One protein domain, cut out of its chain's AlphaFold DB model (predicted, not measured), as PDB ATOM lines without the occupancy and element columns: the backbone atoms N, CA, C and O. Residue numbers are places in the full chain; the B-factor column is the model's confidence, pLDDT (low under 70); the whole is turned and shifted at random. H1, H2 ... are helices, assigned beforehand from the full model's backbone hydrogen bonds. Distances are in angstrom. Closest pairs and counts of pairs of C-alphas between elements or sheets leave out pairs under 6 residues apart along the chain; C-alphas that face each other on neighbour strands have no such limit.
ATOM      1  N   ALA A  16      39.213  21.314  25.812       85.31
ATOM      2  CA  ALA A  16      40.041  22.342  25.189       85.31
ATOM      3  C   ALA A  16      41.522  21.972  25.307       85.31
ATOM      4  O   ALA A  16      41.938  21.496  26.356       85.31
ATOM      5  N   ASP A  17      42.303  22.214  24.254       85.88
ATOM      6  CA  ASP A  17      43.706  21.797  24.161       85.88
ATOM      7  C   ASP A  17      44.589  22.901  23.552       85.88
ATOM      8  O   ASP A  17      44.096  23.761  22.809       85.88
ATOM      9  N   VAL A  18      45.889  22.895  23.860       86.25
ATOM     10  CA  VAL A  18      46.830  23.920  23.387       86.25
ATOM     11  C   VAL A  18      47.342  23.576  21.993       86.25
ATOM     12  O   VAL A  18      48.118  22.648  21.769       86.25
ATOM     13  N   ILE A  19      46.983  24.411  21.020       88.38
ATOM     14  CA  ILE A  19      47.454  24.247  19.645       88.38
ATOM     15  C   ILE A  19      48.977  24.413  19.586       88.38
ATOM     16  O   ILE A  19      49.523  25.473  19.890       88.38
ATOM     17  N   GLY A  20      49.666  23.376  19.107       86.19
ATOM     18  CA  GLY A  20      51.112  23.415  18.899       86.19
ATOM     19  C   GLY A  20      51.934  23.288  20.180       86.19
ATOM     20  O   GLY A  20      53.113  23.646  20.159       86.19
ATOM     21  N   TYR A  21      51.354  22.750  21.257       84.44
ATOM     22  CA  TYR A  21      52.024  22.527  22.539       84.44
ATOM     23  C   TYR A  21      53.411  21.889  22.407       84.44
ATOM     24  O   TYR A  21      54.382  22.401  22.952       84.44
ATOM     25  N   SER A  22      53.560  20.837  21.595       84.31
ATOM     26  CA  SER A  22      54.861  20.173  21.411       84.31
ATOM     27  C   SER A  22      55.938  21.075  20.797       84.31
ATOM     28  O   SER A  22      57.125  20.846  21.025       84.31
ATOM     29  N   ARG A  23      55.548  22.075  19.995       87.12
ATOM     30  CA  ARG A  23      56.482  23.069  19.451       87.12
ATOM     31  C   ARG A  23      56.846  24.095  20.518       87.12
ATOM     32  O   ARG A  23      58.023  24.358  20.696       87.12
ATOM     33  N   LEU A  24      55.855  24.598  21.252       85.25
ATOM     34  CA  LEU A  24      56.072  25.544  22.350       85.25
ATOM     35  C   LEU A  24      57.004  24.950  23.419       85.25
ATOM     36  O   LEU A  24      58.003  25.565  23.764       85.25
ATOM     37  N   MET A  25      56.767  23.696  23.816       86.81
ATOM     38  CA  MET A  25      57.629  22.956  24.746       86.81
ATOM     39  C   MET A  25      59.058  22.749  24.226       86.81
ATOM     40  O   MET A  25      59.982  22.633  25.021       86.81
ATOM     41  N   ARG A  26      59.255  22.666  22.904       86.44
ATOM     42  CA  ARG A  26      60.594  22.543  22.306       86.44
ATOM     43  C   ARG A  26      61.328  23.882  22.269       86.44
ATOM     44  O   ARG A  26      62.545  23.894  22.423       86.44
ATOM     45  N   ASP A  27      60.601  24.958  21.997       87.94
ATOM     46  CA  ASP A  27      61.175  26.287  21.814       87.94
ATOM     47  C   ASP A  27      61.502  26.939  23.167       87.94
ATOM     48  O   ASP A  27      62.599  27.467  23.339       87.94
ATOM     49  N   ASP A  28      60.578  26.873  24.132       88.50
ATOM     50  CA  ASP A  28      60.762  27.380  25.495       88.50
ATOM     51  C   ASP A  28      59.819  26.655  26.473       88.50
ATOM     52  O   ASP A  28      58.638  26.989  26.620       88.50
ATOM     53  N   GLU A  29      60.348  25.632  27.143       86.69
ATOM     54  CA  GLU A  29      59.601  24.817  28.104       86.69
ATOM     55  C   GLU A  29      59.111  25.638  29.310       86.69
ATOM     56  O   GLU A  29      57.942  25.541  29.689       86.69
ATOM     57  N   GLU A  30      59.965  26.482  29.898       87.31
ATOM     58  CA  GLU A  30      59.617  27.251  31.099       87.31
ATOM     59  C   GLU A  30      58.535  28.295  30.810       87.31
ATOM     60  O   GLU A  30      57.580  28.434  31.586       87.31
ATOM     61  N   ALA A  31      58.650  29.011  29.687       86.44
ATOM     62  CA  ALA A  31      57.622  29.955  29.265       86.44
ATOM     63  C   ALA A  31      56.300  29.238  28.979       86.44
ATOM     64  O   ALA A  31      55.252  29.692  29.439       86.44
ATOM     65  N   THR A  32      56.346  28.083  28.310       86.38
ATOM     66  CA  THR A  32      55.147  27.293  27.996       86.38
ATOM     67  C   THR A  32      54.434  26.820  29.260       86.38
ATOM     68  O   THR A  32      53.217  26.962  29.368       86.38
ATOM     69  N   VAL A  33      55.172  26.311  30.253       86.94
ATOM     70  CA  VAL A  33      54.595  25.866  31.532       86.94
ATOM     71  C   VAL A  33      53.986  27.037  32.304       86.94
ATOM     72  O   VAL A  33      52.883  26.911  32.843       86.94
ATOM     73  N   ARG A  34      54.668  28.188  32.349       89.25
ATOM     74  CA  ARG A  34      54.155  29.392  33.019       89.25
ATOM     75  C   ARG A  34      52.872  29.893  32.363       89.25
ATOM     76  O   ARG A  34      51.902  30.190  33.065       89.25
ATOM     77  N   ASP A  35      52.860  29.965  31.039       88.25
ATOM     78  CA  ASP A  35      51.713  30.453  30.285       88.25
ATOM     79  C   ASP A  35      50.536  29.482  30.422       88.25
ATOM     80  O   ASP A  35      49.412  29.914  30.685       88.25
ATOM     81  N   LEU A  36      50.780  28.170  30.354       87.44
ATOM     82  CA  LEU A  36      49.755  27.150  30.571       87.44
ATOM     83  C   LEU A  36      49.151  27.227  31.980       87.44
ATOM     84  O   LEU A  36      47.931  27.160  32.140       87.44
ATOM     85  N   ALA A  37      49.986  27.421  33.005       86.81
ATOM     86  CA  ALA A  37      49.526  27.594  34.379       86.81
ATOM     87  C   ALA A  37      48.629  28.835  34.531       86.81
ATOM     88  O   ALA A  37      47.567  28.747  35.151       86.81
ATOM     89  N   ALA A  38      49.007  29.963  33.924       89.06
ATOM     90  CA  ALA A  38      48.208  31.187  33.948       89.06
ATOM     91  C   ALA A  38      46.847  31.007  33.252       89.06
ATOM     92  O   ALA A  38      45.810  31.364  33.816       89.06
ATOM     93  N   HIS A  39      46.825  30.383  32.070       88.31
ATOM     94  CA  HIS A  39      45.577  30.085  31.359       88.31
ATOM     95  C   HIS A  39      44.678  29.147  32.168       88.31
ATOM     96  O   HIS A  39      43.469  29.358  32.239       88.31
ATOM     97  N   ARG A  40      45.256  28.146  32.837       85.31
ATOM     98  CA  ARG A  40      44.498  27.202  33.665       85.31
ATOM     99  C   ARG A  40      43.822  27.877  34.858       85.31
ATOM    100  O   ARG A  40      42.693  27.505  35.188       85.31
ATOM    101  N   VAL A  41      44.463  28.868  35.480       88.25
ATOM    102  CA  VAL A  41      43.846  29.677  36.548       88.25
ATOM    103  C   VAL A  41      42.638  30.437  36.005       88.25
ATOM    104  O   VAL A  41      41.536  30.261  36.520       88.25
ATOM    105  N   LEU A  42      42.812  31.183  34.908       89.25
ATOM    106  CA  LEU A  42      41.736  31.965  34.286       89.25
ATOM    107  C   LEU A  42      40.547  31.089  33.873       89.25
ATOM    108  O   LEU A  42      39.393  31.407  34.153       89.25
ATOM    109  N   ILE A  43      40.822  29.950  33.238       86.56
ATOM    110  CA  ILE A  43      39.792  29.011  32.795       86.56
ATOM    111  C   ILE A  43      39.033  28.434  33.998       86.56
ATOM    112  O   ILE A  43      37.805  28.352  33.977       86.56
ATOM    113  N   THR A  44      39.740  28.084  35.075       84.75
ATOM    114  CA  THR A  44      39.113  27.579  36.305       84.75
ATOM    115  C   THR A  44      38.204  28.631  36.944       84.75
ATOM    116  O   THR A  44      37.093  28.295  37.356       84.75
ATOM    117  N   GLU A  45      38.632  29.893  36.997       88.19
ATOM    118  CA  GLU A  45      37.817  30.999  37.512       88.19
ATOM    119  C   GLU A  45      36.540  31.202  36.685       88.19
ATOM    120  O   GLU A  45      35.452  31.307  37.253       88.19
ATOM    121  N   ILE A  46      36.640  31.172  35.352       88.44
ATOM    122  CA  ILE A  46      35.480  31.277  34.453       88.44
ATOM    123  C   ILE A  46      34.501  30.123  34.704       88.44
ATOM    124  O   ILE A  46      33.295  30.342  34.843       88.44
ATOM    125  N   PHE A  47      34.990  28.886  34.822       86.44
ATOM    126  CA  PHE A  47      34.114  27.751  35.117       86.44
ATOM    127  C   PHE A  47      33.413  27.890  36.464       86.44
ATOM    128  O   PHE A  47      32.217  27.611  36.548       86.44
ATOM    129  N   GLN A  48      34.113  28.364  37.498       85.81
ATOM    130  CA  GLN A  48      33.505  28.620  38.804       85.81
ATOM    131  C   GLN A  48      32.408  29.690  38.725       85.81
ATOM    132  O   GLN A  48      31.345  29.505  39.322       85.81
ATOM    133  N   GLN A  49      32.616  30.761  37.949       89.06
ATOM    134  CA  GLN A  49      31.608  31.804  37.719       89.06
ATOM    135  C   GLN A  49      30.344  31.259  37.040       89.06
ATOM    136  O   GLN A  49      29.237  31.681  37.366       89.06
ATOM    137  N   HIS A  50      30.489  30.289  36.136       86.31
ATOM    138  CA  HIS A  50      29.370  29.657  35.431       86.31
ATOM    139  C   HIS A  50      28.792  28.418  36.142       86.31
ATOM    140  O   HIS A  50      28.025  27.669  35.537       86.31
ATOM    141  N   HIS A  51      29.139  28.181  37.415       82.12
ATOM    142  CA  HIS A  51      28.747  26.985  38.178       82.12
ATOM    143  C   HIS A  51      29.175  25.647  37.532       82.12
ATOM    144  O   HIS A  51      28.613  24.589  37.833       82.12
ATOM    145  N   GLY A  52      30.171  25.690  36.647       82.19
ATOM    146  CA  GLY A  52      30.863  24.531  36.093       82.19
ATOM    147  C   GLY A  52      31.972  24.032  37.022       82.19
ATOM    148  O   GLY A  52      32.251  24.615  38.072       82.19
ATOM    149  N   ARG A  53      32.621  22.926  36.650       80.88
ATOM    150  CA  ARG A  53      33.755  22.380  37.405       80.88
ATOM    151  C   ARG A  53      34.736  21.704  36.462       80.88
ATOM    152  O   ARG A  53      34.349  20.764  35.787       80.88
ATOM    153  N   VAL A  54      36.012  22.070  36.545       80.19
ATOM    154  CA  VAL A  54      37.087  21.316  35.887       80.19
ATOM    155  C   VAL A  54      37.105  19.885  36.438       80.19
ATOM    156  O   VAL A  54      37.233  19.663  37.646       80.19
ATOM    157  N   VAL A  55      36.883  18.911  35.558       79.31
ATOM    158  CA  VAL A  55      36.823  17.481  35.881       79.31
ATOM    159  C   VAL A  55      38.218  16.876  35.858       79.31
ATOM    160  O   VAL A  55      38.542  16.100  36.755       79.31
ATOM    161  N   ASP A  56      39.017  17.244  34.859       76.50
ATOM    162  CA  ASP A  56      40.380  16.761  34.674       76.50
ATOM    163  C   ASP A  56      41.193  17.770  33.847       76.50
ATOM    164  O   ASP A  56      40.629  18.581  33.113       76.50
ATOM    165  N   SER A  57      42.517  17.735  33.959       70.81
ATOM    166  CA  SER A  57      43.385  18.472  33.033       70.81
ATOM    167  C   SER A  57      44.775  17.823  32.927       70.81
ATOM    168  O   SER A  57      45.729  18.243  33.602       70.81
ATOM    169  N   PRO A  58      44.898  16.743  32.148       69.38
ATOM    170  CA  PRO A  58      46.177  16.099  31.910       69.38
ATOM    171  C   PRO A  58      46.989  16.892  30.876       69.38
ATOM    172  O   PRO A  58      46.558  17.049  29.736       69.38
ATOM    173  N   GLY A  59      48.181  17.351  31.268       76.06
ATOM    174  CA  GLY A  59      49.086  18.085  30.379       76.06
ATOM    175  C   GLY A  59      48.526  19.447  29.965       76.06
ATOM    176  O   GLY A  59      48.247  20.287  30.819       76.06
ATOM    177  N   ASP A  60      48.390  19.640  28.657       79.31
ATOM    178  CA  ASP A  60      47.847  20.811  27.964       79.31
ATOM    179  C   ASP A  60      46.325  20.786  27.771       79.31
ATOM    180  O   ASP A  60      45.715  21.829  27.524       79.31
ATOM    181  N   ASN A  61      45.699  19.627  27.962       76.88
ATOM    182  CA  ASN A  61      44.261  19.467  27.808       76.88
ATOM    183  C   ASN A  61      43.501  19.852  29.089       76.88
ATOM    184  O   ASN A  61      43.913  19.538  30.208       76.88
ATOM    185  N   ILE A  62      42.334  20.471  28.922       79.44
ATOM    186  CA  ILE A  62      41.389  20.832  29.982       79.44
ATOM    187  C   ILE A  62      40.026  20.213  29.676       79.44
ATOM    188  O   ILE A  62      39.463  20.429  28.603       79.44
ATOM    189  N   LEU A  63      39.474  19.498  30.659       79.44
ATOM    190  CA  LEU A  63      38.142  18.902  30.628       79.44
ATOM    191  C   LEU A  63      37.276  19.483  31.752       79.44
ATOM    192  O   LEU A  63      37.643  19.394  32.928       79.44
ATOM    193  N   ALA A  64      36.113  20.040  31.418       77.44
ATOM    194  CA  ALA A  64      35.226  20.721  32.368       77.44
ATOM    195  C   ALA A  64      33.736  20.570  32.042       77.44
ATOM    196  O   ALA A  64      33.408  20.302  30.866       77.44
TER     197      ALA A  64
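Overview. This is residues 16 to 64 of the 64 residues of the protein "Adenylate/guanylate cyclase domain-containing protein" of Desulfobacterales bacterium (UniProt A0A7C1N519). One long helix, H2, makes the length of a rod, and the short helix H1 folds back at its first end, so that the two form a very uneven helical hairpin. Beyond the other end of H2, the unnamed stretch of residues 50 to 64 folds back along the helix as far as Gly 59 and then turns back again to Ala 64. The printed part has 49 residues with two named helices, H1 then H2, and no named strand; its class is all helix. It is only just compact, close to loose, with a radius of gyration of the C-alphas of 11.6 A, and it spans 36 by 15 by 13 A.

Along the chain. The printed part begins at Ala 16, with its C-alpha at (40.041, 22.342, 25.189). H1 covers residues 21 to 27, 9.9 A from first to last C-alpha, and begins at C-alpha 21, (52.024, 22.527, 22.539). H2 covers residues 29 to 49, 30.4 A long, and ends at C-alpha 49, (31.608, 31.804, 37.719).

Arrangement. H1 and H2 form a helical hairpin over a tight link of 1 residue. They touch, H2 with residues 32 to 33 alone; the closest C-alphas are those of Met 25 and Thr 32, 6.0 A apart. They run opposite ways at a shallow tilt of 34 degrees, only just short of steep. In H1 and H2 every O i to N i+4 pair is within hydrogen-bond range.

Size, cuts and confidence. The two C-alphas farthest apart are those of Asp 27 and His 51, at 36.3 A. The C-alphas of Ala 16 and Ala 64, the chain's last residue, are 8.8 A apart. The printed part has no cut. Its mean pLDDT is 84.4, and residue 58 alone is under 70.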